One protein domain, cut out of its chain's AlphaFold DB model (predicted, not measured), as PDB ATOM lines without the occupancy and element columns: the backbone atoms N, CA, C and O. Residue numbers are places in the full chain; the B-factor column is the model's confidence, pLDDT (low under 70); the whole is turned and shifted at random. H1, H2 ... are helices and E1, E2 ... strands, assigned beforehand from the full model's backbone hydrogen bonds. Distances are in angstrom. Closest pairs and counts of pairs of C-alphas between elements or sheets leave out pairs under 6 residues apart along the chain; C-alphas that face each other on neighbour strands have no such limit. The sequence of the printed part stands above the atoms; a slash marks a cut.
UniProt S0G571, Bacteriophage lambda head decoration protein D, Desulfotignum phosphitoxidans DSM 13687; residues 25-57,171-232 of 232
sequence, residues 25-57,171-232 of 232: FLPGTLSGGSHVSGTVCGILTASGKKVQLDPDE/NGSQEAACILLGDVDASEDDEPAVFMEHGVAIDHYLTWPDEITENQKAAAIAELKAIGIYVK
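Overview. This is residues 25 to 57 and 171 to 232 of the 232 residues of the protein "Bacteriophage lambda head decoration protein D" of Desulfotignum phosphitoxidans DSM 13687 (UniProt S0G571). A strongly twisted sheet curls into a small, nearly closed barrel, with E1 beside E7, E7 beside E5, E5 beside E3, E3 beside E4, and E4 coming back to the end of E1. The short pair E2 and E6 covers one end, while H1 and E8 pack at the opposite end, where E7 bends away. The printed part has 95 residues, with named elements in the order E1 E2 E3 E4 E5 E6 E7 H1 E8, mixed in class. It is compact, with a radius of gyration of the C-alphas of 11.9 A and spans of 32 by 26 by 22 A.

Arrangement. E7, residues 191 to 201, bends by 86 degrees at residue 198. E1, residues 25 to 30, is its antiparallel neighbour on one side, with N 28 and O 193 2.8 A apart. E5, residues 178 to 181, is antiparallel on the other side, with N 181 and O 194 at 2.8 A. E3, residues 40 to 43, is antiparallel to E5, with N 41 and O 178 at 2.9 A. E3 forms a hairpin with E4, residues 50 to 52, with N 42 and O 51 at 2.9 A. The closest C-alphas of E1 and E4, those of Leu 30 and Lys 50, are 4.9 A apart. E2, residues 33 to 35, and E6, residues 184 to 186, are antiparallel, with N 35 and O 184 at 2.9 A. H1, residues 214 to 227, is on the branched sheet at a height of 7.9 A; every O i to N i+4 pair in it is within hydrogen-bond range. E7, H1 and E8, residues 229 to 231, form a strand-helix-strand unit, two parallel neighbour strands with a helix between, with a right-handed crossover; N 230 and O 199 are 2.9 A apart.

Along the chain. E1 begins at C-alpha 25 (22.535, 35.382, -4.090) and E8 ends at C-alpha 231 (11.334, 24.344, -2.981). E7 is 23.0 A long, H1 20.3 A and E1 14.1 A.

Size, cuts and confidence. The C-alphas farthest apart, those of Glu 188 and Lys 232, are 33.5 A apart. Residues 58 to 170 are not printed, and C-alphas 57 and 171 are 7.6 A apart. The link from E7 to H1 is long, residues 202 to 213. No printed residue is under 70 in pLDDT.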
ATOM      1  N   PHE A  25      21.944  35.535  -2.772       92.50
ATOM      2  CA  PHE A  25      22.535  35.382  -4.090       92.50
ATOM      3  C   PHE A  25      24.037  35.584  -4.020       92.50
ATOM      4  O   PHE A  25      24.503  36.573  -3.449       92.50
ATOM      5  N   LEU A  26      24.785  34.672  -4.632       91.75
ATOM      6  CA  LEU A  26      26.233  34.753  -4.710       91.75
ATOM      7  C   LEU A  26      26.691  34.675  -6.170       91.75
ATOM      8  O   LEU A  26      26.142  33.889  -6.948       91.75
ATOM      9  N   PRO A  27      27.664  35.516  -6.567       93.50
ATOM     10  CA  PRO A  27      28.259  35.416  -7.887       93.50
ATOM     11  C   PRO A  27      29.059  34.117  -7.994       93.50
ATOM     12  O   PRO A  27      29.635  33.632  -7.020       93.50
ATOM     13  N   GLY A  28      29.123  33.572  -9.196       93.19
ATOM     14  CA  GLY A  28      29.939  32.418  -9.522       93.19
ATOM     15  C   GLY A  28      30.201  32.353 -11.016       93.19
ATOM     16  O   GLY A  28      29.921  33.295 -11.755       93.19
ATOM     17  N   THR A  29      30.716  31.214 -11.446       95.94
ATOM     18  CA  THR A  29      30.986  30.933 -12.852       95.94
ATOM     19  C   THR A  29      30.110  29.769 -13.283       95.94
ATOM     20  O   THR A  29      30.141  28.724 -12.631       95.94
ATOM     21  N   LEU A  30      29.325  29.970 -14.337       94.31
ATOM     22  CA  LEU A  30      28.593  28.917 -15.029       94.31
ATOM     23  C   LEU A  30      29.477  28.354 -16.143       94.31
ATOM     24  O   LEU A  30      30.170  29.104 -16.825       94.31
ATOM     25  N   SER A  31      29.448  27.041 -16.317       93.94
ATOM     26  CA  SER A  31      30.163  26.338 -17.377       93.94
ATOM     27  C   SER A  31      29.193  25.450 -18.145       93.94
ATOM     28  O   SER A  31      28.360  24.790 -17.525       93.94
ATOM     29  N   GLY A  32      29.339  25.414 -19.469       89.44
ATOM     30  CA  GLY A  32      28.667  24.461 -20.344       89.44
ATOM     31  C   GLY A  32      27.203  24.786 -20.629       89.44
ATOM     32  O   GLY A  32      26.333  24.591 -19.786       89.44
ATOM     33  N   GLY A  33      26.922  25.168 -21.874       90.81
ATOM     34  CA  GLY A  33      25.570  25.295 -22.419       90.81
ATOM     35  C   GLY A  33      24.880  26.625 -22.115       90.81
ATOM     36  O   GLY A  33      25.402  27.477 -21.400       90.81
ATOM     37  N   SER A  34      23.689  26.792 -22.689       92.94
ATOM     38  CA  SER A  34      22.851  27.982 -22.526       92.94
ATOM     39  C   SER A  34      21.675  27.666 -21.617       92.94
ATOM     40  O   SER A  34      20.880  26.773 -21.914       92.94
ATOM     41  N   HIS A  35      21.589  28.372 -20.492       93.75
ATOM     42  CA  HIS A  35      20.675  28.063 -19.399       93.75
ATOM     43  C   HIS A  35      19.813  29.262 -19.046       93.75
ATOM     44  O   HIS A  35      20.235  30.413 -19.141       93.75
ATOM     45  N   VAL A  36      18.593  28.981 -18.600       92.38
ATOM     46  CA  VAL A  36      17.622  30.003 -18.212       92.38
ATOM     47  C   VAL A  36      17.578  30.189 -16.698       92.38
ATOM     48  O   VAL A  36      17.970  29.317 -15.918       92.38
ATOM     49  N   SER A  37      17.051  31.329 -16.264       92.06
ATOM     50  CA  SER A  37      16.763  31.580 -14.854       92.06
ATOM     51  C   SER A  37      15.890  30.465 -14.266       92.06
ATOM     52  O   SER A  37      14.855  30.114 -14.832       92.06
ATOM     53  N   GLY A  38      16.275  29.939 -13.102       92.50
ATOM     54  CA  GLY A  38      15.600  28.811 -12.459       92.50
ATOM     55  C   GLY A  38      16.235  27.447 -12.740       92.50
ATOM     56  O   GLY A  38      15.788  26.462 -12.149       92.50
ATOM     57  N   THR A  39      17.276  27.362 -13.580       96.19
ATOM     58  CA  THR A  39      18.031  26.114 -13.772       96.19
ATOM     59  C   THR A  39      18.651  25.639 -12.462       96.19
ATOM     60  O   THR A  39      19.368  26.384 -11.792       96.19
ATOM     61  N   VAL A  40      18.379  24.385 -12.096       96.69
ATOM     62  CA  VAL A  40      19.012  23.723 -10.950       96.69
ATOM     63  C   VAL A  40      20.419  23.285 -11.344       96.69
ATOM     64  O   VAL A  40      20.613  22.618 -12.361       96.69
ATOM     65  N   CYS A  41      21.403  23.670 -10.535       96.44
ATOM     66  CA  CYS A  41      22.817  23.483 -10.833       96.44
ATOM     67  C   CYS A  41      23.523  22.670  -9.746       96.44
ATOM     68  O   CYS A  41      23.247  22.843  -8.553       96.44
ATOM     69  N   GLY A  42      24.484  21.850 -10.165       95.75
ATOM     70  CA  GLY A  42      25.487  21.241  -9.295       95.75
ATOM     71  C   GLY A  42      26.804  22.024  -9.301       95.75
ATOM     72  O   GLY A  42      26.933  23.050  -9.977       95.75
ATOM     73  N   ILE A  43      27.791  21.550  -8.536       93.00
ATOM     74  CA  ILE A  43      29.130  22.155  -8.466       93.00
ATOM     75  C   ILE A  43      30.164  21.175  -9.011       93.00
ATOM     76  O   ILE A  43      30.317  20.066  -8.509       93.00
ATOM     77  N   LEU A  44      30.955  21.639  -9.976       89.56
ATOM     78  CA  LEU A  44      32.141  20.942 -10.449       89.56
ATOM     79  C   LEU A  44      33.204  20.937  -9.343       89.56
ATOM     80  O   LEU A  44      33.923  21.918  -9.156       89.56
ATOM     81  N   THR A  45      33.335  19.828  -8.622       84.19
ATOM     82  CA  THR A  45      34.214  19.649  -7.450       84.19
ATOM     83  C   THR A  45      35.670  20.038  -7.711       84.19
ATOM     84  O   THR A  45      36.318  20.604  -6.834       84.19
ATOM     85  N   ALA A  46      36.178  19.807  -8.925       79.50
ATOM     86  CA  ALA A  46      37.551  20.143  -9.296       79.50
ATOM     87  C   ALA A  46      37.808  21.655  -9.455       79.50
ATOM     88  O   ALA A  46      38.945  22.100  -9.310       79.50
ATOM     89  N   SER A  47      36.781  22.449  -9.776       83.81
ATOM     90  CA  SER A  47      36.945  23.867 -10.140       83.81
ATOM     91  C   SER A  47      36.103  24.841  -9.314       83.81
ATOM     92  O   SER A  47      36.362  26.042  -9.342       83.81
ATOM     93  N   GLY A  48      35.090  24.356  -8.596       88.50
ATOM     94  CA  GLY A  48      34.082  25.180  -7.926       88.50
ATOM     95  C   GLY A  48      33.117  25.892  -8.883       88.50
ATOM     96  O   GLY A  48      32.255  26.642  -8.424       88.50
ATOM     97  N   LYS A  49      33.248  25.682 -10.201       93.12
ATOM     98  CA  LYS A  49      32.304  26.192 -11.201       93.12
ATOM     99  C   LYS A  49      30.967  25.473 -11.067       93.12
ATOM    100  O   LYS A  49      30.905  24.346 -10.582       93.12
ATOM    101  N   LYS A  50      29.903  26.116 -11.521       94.44
ATOM    102  CA  LYS A  50      28.554  25.557 -11.527       94.44
ATOM    103  C   LYS A  50      28.199  25.110 -12.937       94.44
ATOM    104  O   LYS A  50      28.606  25.739 -13.909       94.44
ATOM    105  N   VAL A  51      27.454  24.023 -13.030       95.25
ATOM    106  CA  VAL A  51      26.922  23.462 -14.277       95.25
ATOM    107  C   VAL A  51      25.491  23.015 -14.004       95.25
ATOM    108  O   VAL A  51      25.115  22.849 -12.840       95.25
ATOM    109  N   GLN A  52      24.674  22.849 -15.042       96.31
ATOM    110  CA  GLN A  52      23.368  22.213 -14.876       96.31
ATOM    111  C   GLN A  52      23.526  20.868 -14.153       96.31
ATOM    112  O   GLN A  52      24.489  20.139 -14.392       96.31
ATOM    113  N   LEU A  53      22.612  20.596 -13.219       96.25
ATOM    114  CA  LEU A  53      22.545  19.328 -12.498       96.25
ATOM    115  C   LEU A  53      22.603  18.162 -13.498       96.25
ATOM    116  O   LEU A  53      21.929  18.198 -14.518       96.25
ATOM    117  N   ASP A  54      23.361  17.124 -13.188       94.19
ATOM    118  CA  ASP A  54      23.359  15.877 -13.946       94.19
ATOM    119  C   ASP A  54      23.357  14.711 -12.952       94.19
ATOM    120  O   ASP A  54      24.428  14.280 -12.516       94.19
ATOM    121  N   PRO A  55      22.165  14.233 -12.543       91.44
ATOM    122  CA  PRO A  55      22.032  13.165 -11.556       91.44
ATOM    123  C   PRO A  55      22.600  11.821 -12.022       91.44
ATOM    124  O   PRO A  55      22.831  10.949 -11.184       91.44
ATOM    125  N   ASP A  56      22.780  11.641 -13.332       90.25
ATOM    126  CA  ASP A  56      23.245  10.396 -13.941       90.25
ATOM    127  C   ASP A  56      24.735  10.441 -14.305       90.25
ATOM    128  O   ASP A  56      25.288   9.423 -14.734       90.25
ATOM    129  N   GLU A  57      25.414  11.574 -14.077       90.19
ATOM    130  CA  GLU A  57      26.857  11.681 -14.281       90.19
ATOM    131  C   GLU A  57      27.568  10.594 -13.466       90.19
ATOM    132  O   GLU A  57      27.438  10.479 -12.241       90.19
ATOM    133  N   ASN A 171      32.252  14.377 -11.372       85.81
ATOM    134  CA  ASN A 171      32.594  15.790 -11.372       85.81
ATOM    135  C   ASN A 171      31.854  16.603 -10.286       85.81
ATOM    136  O   ASN A 171      32.286  17.715 -10.006       85.81
ATOM    137  N   GLY A 172      30.830  16.059  -9.614       89.25
ATOM    138  CA  GLY A 172      30.044  16.737  -8.572       89.25
ATOM    139  C   GLY A 172      28.737  17.377  -9.050       89.25
ATOM    140  O   GLY A 172      27.969  17.880  -8.231       89.25
ATOM    141  N   SER A 173      28.444  17.344 -10.352       92.38
ATOM    142  CA  SER A 173      27.174  17.807 -10.921       92.38
ATOM    143  C   SER A 173      25.965  16.961 -10.519       92.38
ATOM    144  O   SER A 173      24.848  17.385 -10.788       92.38
ATOM    145  N   GLN A 174      26.162  15.805  -9.882       93.94
ATOM    146  CA  GLN A 174      25.099  14.897  -9.434       93.94
ATOM    147  C   GLN A 174      24.273  15.467  -8.289       93.94
ATOM    148  O   GLN A 174      23.118  15.083  -8.123       93.94
ATOM    149  N   GLU A 175      24.870  16.360  -7.500       94.75
ATOM    150  CA  GLU A 175      24.259  16.918  -6.300       94.75
ATOM    151  C   GLU A 175      23.789  18.350  -6.564       94.75
ATOM    152  O   GLU A 175      24.553  19.213  -7.009       94.75
ATOM    153  N   ALA A 176      22.523  18.630  -6.263       96.25
ATOM    154  CA  ALA A 176      21.951  19.956  -6.419       96.25
ATOM    155  C   ALA A 176      22.512  20.920  -5.368       96.25
ATOM    156  O   ALA A 176      22.341  20.739  -4.161       96.25
ATOM    157  N   ALA A 177      23.143  21.993  -5.839       96.56
ATOM    158  CA  ALA A 177      23.924  22.895  -5.001       96.56
ATOM    159  C   ALA A 177      23.477  24.361  -5.071       96.56
ATOM    160  O   ALA A 177      23.791  25.144  -4.178       96.56
ATOM    161  N   CYS A 178      22.779  24.770  -6.131       95.31
ATOM    162  CA  CYS A 178      22.250  26.126  -6.266       95.31
ATOM    163  C   CYS A 178      21.227  26.222  -7.404       95.31
ATOM    164  O   CYS A 178      20.960  25.246  -8.107       95.31
ATOM    165  N   ILE A 179      20.653  27.414  -7.587       96.19
ATOM    166  CA  ILE A 179      19.728  27.710  -8.689       96.19
ATOM    167  C   ILE A 179      20.202  28.962  -9.428       96.19
ATOM    168  O   ILE A 179      20.458  29.987  -8.793       96.19
ATOM    169  N   LEU A 180      20.328  28.885 -10.751       95.50
ATOM    170  CA  LEU A 180      20.781  29.987 -11.601       95.50
ATOM    171  C   LEU A 180      19.790  31.161 -11.571       95.50
ATOM    172  O   LEU A 180      18.585  30.976 -11.735       95.50
ATOM    173  N   LEU A 181      20.306  32.377 -11.385       92.44
ATOM    174  CA  LEU A 181      19.555  33.625 -11.486       92.44
ATOM    175  C   LEU A 181      19.872  34.331 -12.808       92.44
ATOM    176  O   LEU A 181      20.988  34.814 -13.005       92.44
ATOM    177  N   GLY A 182      18.842  34.493 -13.640       89.00
ATOM    178  CA  GLY A 182      18.962  35.098 -14.966       89.00
ATOM    179  C   GLY A 182      19.412  34.098 -16.031       89.00
ATOM    180  O   GLY A 182      19.985  33.059 -15.720       89.00
ATOM    181  N   ASP A 183      19.126  34.423 -17.286       92.44
ATOM    182  CA  ASP A 183      19.547  33.609 -18.424       92.44
ATOM    183  C   ASP A 183      21.038  33.859 -18.702       92.44
ATOM    184  O   ASP A 183      21.481  35.013 -18.733       92.44
ATOM    185  N   VAL A 184      21.815  32.790 -18.882       94.00
ATOM    186  CA  VAL A 184      23.267  32.836 -19.108       94.00
ATOM    187  C   VAL A 184      23.649  31.804 -20.163       94.00
ATOM    188  O   VAL A 184      23.293  30.632 -20.049       94.00
ATOM    189  N   ASP A 185      24.410  32.237 -21.166       93.31
ATOM    190  CA  ASP A 185      24.905  31.377 -22.240       93.31
ATOM    191  C   ASP A 185      26.404  31.101 -22.094       93.31
ATOM    192  O   ASP A 185      27.217  31.909 -22.522       93.31
ATOM    193  N   ALA A 186      26.751  29.956 -21.504       93.06
ATOM    194  CA  ALA A 186      28.119  29.461 -21.339       93.06
ATOM    195  C   ALA A 186      28.444  28.337 -22.349       93.06
ATOM    196  O   ALA A 186      29.141  27.368 -22.030       93.06
ATOM    197  N   SER A 187      27.850  28.390 -23.551       92.19
ATOM    198  CA  SER A 187      28.053  27.367 -24.587       92.19
ATOM    199  C   SER A 187      29.421  27.445 -25.267       92.19
ATOM    200  O   SER A 187      29.948  26.405 -25.662       92.19
ATOM    201  N   GLU A 188      29.992  28.644 -25.390       90.50
ATOM    202  CA  GLU A 188      31.297  28.861 -26.028       90.50
ATOM    203  C   GLU A 188      32.448  28.893 -25.013       90.50
ATOM    204  O   GLU A 188      33.510  28.348 -25.297       90.50
ATOM    205  N   ASP A 189      32.223  29.474 -23.831       92.38
ATOM    206  CA  ASP A 189      33.209  29.629 -22.756       92.38
ATOM    207  C   ASP A 189      32.516  29.708 -21.378       92.38
ATOM    208  O   ASP A 189      31.289  29.767 -21.276       92.38
ATOM    209  N   ASP A 190      33.298  29.696 -20.292       94.50
ATOM    210  CA  ASP A 190      32.762  29.918 -18.946       94.50
ATOM    211  C   ASP A 190      32.266  31.365 -18.769       94.50
ATOM    212  O   ASP A 190      33.025  32.313 -18.974       94.50
ATOM    213  N   GLU A 191      31.051  31.546 -18.244       94.31
ATOM    214  CA  GLU A 191      30.450  32.874 -18.065       94.31
ATOM    215  C   GLU A 191      30.214  33.229 -16.585       94.31
ATOM    216  O   GLU A 191      29.878  32.367 -15.762       94.31
ATOM    217  N   PRO A 192      30.364  34.509 -16.192       93.69
ATOM    218  CA  PRO A 192      29.970  34.966 -14.871       93.69
ATOM    219  C   PRO A 192      28.444  34.921 -14.725       93.69
ATOM    220  O   PRO A 192      27.697  35.421 -15.560       93.69
ATOM    221  N   ALA A 193      27.981  34.379 -13.605       93.50
ATOM    222  CA  ALA A 193      26.565  34.206 -13.312       93.50
ATOM    223  C   ALA A 193      26.268  34.485 -11.835       93.50
ATOM    224  O   ALA A 193      27.166  34.569 -10.993       93.50
ATOM    225  N   VAL A 194      24.988  34.638 -11.507       93.56
ATOM    226  CA  VAL A 194      24.516  34.798 -10.128       93.56
ATOM    227  C   VAL A 194      23.658  33.597  -9.773       93.56
ATOM    228  O   VAL A 194      22.872  33.135 -10.590       93.56
ATOM    229  N   PHE A 195      23.796  33.094  -8.553       94.88
ATOM    230  CA  PHE A 195      23.113  31.883  -8.116       94.88
ATOM    231  C   PHE A 195      22.437  32.098  -6.775       94.88
ATOM    232  O   PHE A 195      22.986  32.763  -5.900       94.88
ATOM    233  N   MET A 196      21.257  31.512  -6.600       94.50
ATOM    234  CA  MET A 196      20.617  31.393  -5.298       94.50
ATOM    235  C   MET A 196      21.266  30.248  -4.525       94.50
ATOM    236  O   MET A 196      21.205  29.103  -4.966       94.50
ATOM    237  N   GLU A 197      21.849  30.563  -3.369       92.75
ATOM    238  CA  GLU A 197      22.469  29.582  -2.460       92.75
ATOM    239  C   GLU A 197      21.673  29.408  -1.156       92.75
ATOM    240  O   GLU A 197      21.909  28.488  -0.382       92.75
ATOM    241  N   HIS A 198      20.688  30.275  -0.915       92.81
ATOM    242  CA  HIS A 198      19.743  30.157   0.192       92.81
ATOM    243  C   HIS A 198      18.441  30.859  -0.183       92.81
ATOM    244  O   HIS A 198      18.479  31.915  -0.814       92.81
ATOM    245  N   GLY A 199      17.293  30.337   0.243       92.75
ATOM    246  CA  GLY A 199      16.015  31.018   0.053       92.75
ATOM    247  C   GLY A 199      14.844  30.069  -0.120       92.75
ATOM    248  O   GLY A 199      14.871  28.917   0.308       92.75
ATOM    249  N   VAL A 200      13.789  30.569  -0.754       93.94
ATOM    250  CA  VAL A 200      12.653  29.756  -1.190       93.94
ATOM    251  C   VAL A 200      12.612  29.798  -2.708       93.94
ATOM    252  O   VAL A 200      12.716  30.877  -3.282       93.94
ATOM    253  N   ALA A 201      12.450  28.639  -3.335       93.50
ATOM    254  CA  ALA A 201      12.215  28.502  -4.761       93.50
ATOM    255  C   ALA A 201      10.782  28.019  -5.017       93.50
ATOM    256  O   ALA A 201      10.227  27.274  -4.211       93.50
ATOM    257  N   ILE A 202      10.195  28.413  -6.138       92.50
ATOM    258  CA  ILE A 202       8.873  27.975  -6.585       92.50
ATOM    259  C   ILE A 202       9.070  26.834  -7.585       92.50
ATOM    260  O   ILE A 202       9.666  27.051  -8.640       92.50
ATOM    261  N   ASP A 203       8.551  25.642  -7.282       91.06
ATOM    262  CA  ASP A 203       8.808  24.407  -8.043       91.06
ATOM    263  C   ASP A 203       8.480  24.546  -9.536       91.06
ATOM    264  O   ASP A 203       9.242  24.114 -10.397       91.06
ATOM    265  N   HIS A 204       7.358  25.200  -9.851       87.94
ATOM    266  CA  HIS A 204       6.882  25.349 -11.228       87.94
ATOM    267  C   HIS A 204       7.785  26.232 -12.107       87.94
ATOM    268  O   HIS A 204       7.687  26.175 -13.330       87.94
ATOM    269  N   TYR A 205       8.650  27.049 -11.500       90.06
ATOM    270  CA  TYR A 205       9.595  27.904 -12.221       90.06
ATOM    271  C   TYR A 205      11.008  27.322 -12.279       90.06
ATOM    272  O   TYR A 205      11.897  27.975 -12.820       90.06
ATOM    273  N   LEU A 206      11.225  26.119 -11.741       94.19
ATOM    274  CA  LEU A 206      12.512  25.449 -11.839       94.19
ATOM    275  C   LEU A 206      12.679  24.774 -13.192       94.19
ATOM    276  O   LEU A 206      11.794  24.063 -13.673       94.19
ATOM    277  N   THR A 207      13.856  24.969 -13.770       95.31
ATOM    278  CA  THR A 207      14.290  24.267 -14.968       95.31
ATOM    279  C   THR A 207      15.169  23.106 -14.545       95.31
ATOM    280  O   THR A 207      16.206  23.274 -13.899       95.31
ATOM    281  N   TRP A 208      14.710  21.910 -14.885       95.44
ATOM    282  CA  TRP A 208      15.406  20.669 -14.601       95.44
ATOM    283  C   TRP A 208      16.150  20.183 -15.850       95.44
ATOM    284  O   TRP A 208      15.791  20.602 -16.952       95.44
ATOM    285  N   PRO A 209      17.163  19.320 -15.689       93.81
ATOM    286  CA  PRO A 209      17.783  18.620 -16.808       93.81
ATOM    287  C   PRO A 209      16.741  17.825 -17.595       93.81
ATOM    288  O   PRO A 209      15.743  17.361 -17.028       93.81
ATOM    289  N   ASP A 210      16.987  17.662 -18.892       91.50
ATOM    290  CA  ASP A 210      16.164  16.791 -19.723       91.50
ATOM    291  C   ASP A 210      16.179  15.359 -19.166       91.50
ATOM    292  O   ASP A 210      17.147  14.920 -18.552       91.50
ATOM    293  N   GLU A 211      15.071  14.639 -19.345       92.12
ATOM    294  CA  GLU A 211      14.900  13.241 -18.908       92.12
ATOM    295  C   GLU A 211      14.985  12.978 -17.389       92.12
ATOM    296  O   GLU A 211      14.871  11.822 -16.976       92.12
ATOM    297  N   ILE A 212      15.064  14.014 -16.539       94.56
ATOM    298  CA  ILE A 212      15.063  13.819 -15.082       94.56
ATOM    299  C   ILE A 212      13.817  13.044 -14.614       94.56
ATOM    300  O   ILE A 212      12.669  13.339 -14.967       94.56
ATOM    301  N   THR A 213      14.030  12.054 -13.753       96.50
ATOM    302  CA  THR A 213      12.952  11.274 -13.137       96.50
ATOM    303  C   THR A 213      12.363  11.980 -11.912       96.50
ATOM    304  O   THR A 213      13.020  12.786 -11.248       96.50
ATOM    305  N   GLU A 214      11.132  11.625 -11.526       95.38
ATOM    306  CA  GLU A 214      10.501  12.155 -10.302       95.38
ATOM    307  C   GLU A 214      11.324  11.857  -9.037       95.38
ATOM    308  O   GLU A 214      11.393  12.687  -8.129       95.38
ATOM    309  N   ASN A 215      11.986  10.696  -8.987       95.75
ATOM    310  CA  ASN A 215      12.840  10.310  -7.864       95.75
ATOM    311  C   ASN A 215      14.117  11.159  -7.796       95.75
ATOM    312  O   ASN A 215      14.471  11.620  -6.712       95.75
ATOM    313  N   GLN A 216      14.781  11.403  -8.932       96.69
ATOM    314  CA  GLN A 216      15.951  12.288  -8.997       96.69
ATOM    315  C   GLN A 216      15.566  13.727  -8.641       96.69
ATOM    316  O   GLN A 216      16.242  14.363  -7.837       96.69
ATOM    317  N   LYS A 217      14.423  14.217  -9.138       96.06
ATOM    318  CA  LYS A 217      13.892  15.531  -8.755       96.06
ATOM    319  C   LYS A 217      13.644  15.620  -7.244       96.06
ATOM    320  O   LYS A 217      14.016  16.607  -6.613       96.06
ATOM    321  N   ALA A 218      13.042  14.596  -6.636       96.50
ATOM    322  CA  ALA A 218      12.811  14.565  -5.192       96.50
ATOM    323  C   ALA A 218      14.121  14.549  -4.381       96.50
ATOM    324  O   ALA A 218      14.198  15.220  -3.348       96.50
ATOM    325  N   ALA A 219      15.142  13.824  -4.848       96.94
ATOM    326  CA  ALA A 219      16.475  13.816  -4.245       96.94
ATOM    327  C   ALA A 219      17.136  15.200  -4.328       96.94
ATOM    328  O   ALA A 219      17.502  15.760  -3.296       96.94
ATOM    329  N   ALA A 220      17.145  15.813  -5.513       97.00
ATOM    330  CA  ALA A 220      17.676  17.155  -5.724       97.00
ATOM    331  C   ALA A 220      16.969  18.213  -4.855       97.00
ATOM    332  O   ALA A 220      17.608  19.077  -4.260       97.00
ATOM    333  N   ILE A 221      15.644  18.131  -4.691       96.94
ATOM    334  CA  ILE A 221      14.905  19.013  -3.769       96.94
ATOM    335  C   ILE A 221      15.346  18.796  -2.311       96.94
ATOM    336  O   ILE A 221      15.408  19.753  -1.535       96.94
ATOM    337  N   ALA A 222      15.640  17.556  -1.909       97.25
ATOM    338  CA  ALA A 222      16.136  17.261  -0.568       97.25
ATOM    339  C   ALA A 222      17.554  17.816  -0.341       97.25
ATOM    340  O   ALA A 222      17.822  18.345   0.740       97.25
ATOM    341  N   GLU A 223      18.419  17.759  -1.353       97.25
ATOM    342  CA  GLU A 223      19.769  18.339  -1.349       97.25
ATOM    343  C   GLU A 223      19.721  19.868  -1.258       97.25
ATOM    344  O   GLU A 223      20.294  20.449  -0.333       97.25
ATOM    345  N   LEU A 224      18.915  20.519  -2.105       96.75
ATOM    346  CA  LEU A 224      18.651  21.961  -2.033       96.75
ATOM    347  C   LEU A 224      18.136  22.364  -0.643       96.75
ATOM    348  O   LEU A 224      18.586  23.343  -0.043       96.75
ATOM    349  N   LYS A 225      17.229  21.571  -0.064       96.56
ATOM    350  CA  LYS A 225      16.719  21.823   1.286       96.56
ATOM    351  C   LYS A 225      17.808  21.699   2.352       96.56
ATOM    352  O   LYS A 225      17.772  22.458   3.322       96.56
ATOM    353  N   ALA A 226      18.753  20.773   2.200       96.69
ATOM    354  CA  ALA A 226      19.855  20.587   3.141       96.69
ATOM    355  C   ALA A 226      20.792  21.806   3.190       96.69
ATOM    356  O   ALA A 226      21.308  22.130   4.261       96.69
ATOM    357  N   ILE A 227      20.942  22.525   2.073       94.38
ATOM    358  CA  ILE A 227      21.747  23.754   1.982       94.38
ATOM    359  C   ILE A 227      20.954  25.044   2.279       94.38
ATOM    360  O   ILE A 227      21.527  26.130   2.331       94.38
ATOM    361  N   GLY A 228      19.647  24.946   2.551       94.12
ATOM    362  CA  GLY A 228      18.799  26.089   2.920       94.12
ATOM    363  C   GLY A 228      18.000  26.705   1.767       94.12
ATOM    364  O   GLY A 228      17.503  27.826   1.891       94.12
ATOM    365  N   ILE A 229      17.847  25.980   0.659       95.94
ATOM    366  CA  ILE A 229      16.954  26.323  -0.448       95.94
ATOM    367  C   ILE A 229      15.685  25.471  -0.353       95.94
ATOM    368  O   ILE A 229      15.685  24.267  -0.589       95.94
ATOM    369  N   TYR A 230      14.566  26.098  -0.007       95.25
ATOM    370  CA  TYR A 230      13.285  25.412   0.143       95.25
ATOM    371  C   TYR A 230      12.458  25.518  -1.135       95.25
ATOM    372  O   TYR A 230      11.977  26.600  -1.457       95.25
ATOM    373  N   VAL A 231      12.233  24.400  -1.819       94.25
ATOM    374  CA  VAL A 231      11.334  24.344  -2.981       94.25
ATOM    375  C   VAL A 231       9.882  24.179  -2.514       94.25
ATOM    376  O   VAL A 231       9.611  23.356  -1.633       94.25
ATOM    377  N   LYS A 232       8.963  24.987  -3.053       88.31
ATOM    378  CA  LYS A 232       7.533  25.011  -2.707       88.31
ATOM    379  C   LYS A 232       6.622  24.989  -3.922       88.31
ATOM    380  O   LYS A 232       7.000  25.585  -4.954       88.31
TER     381      LYS A 232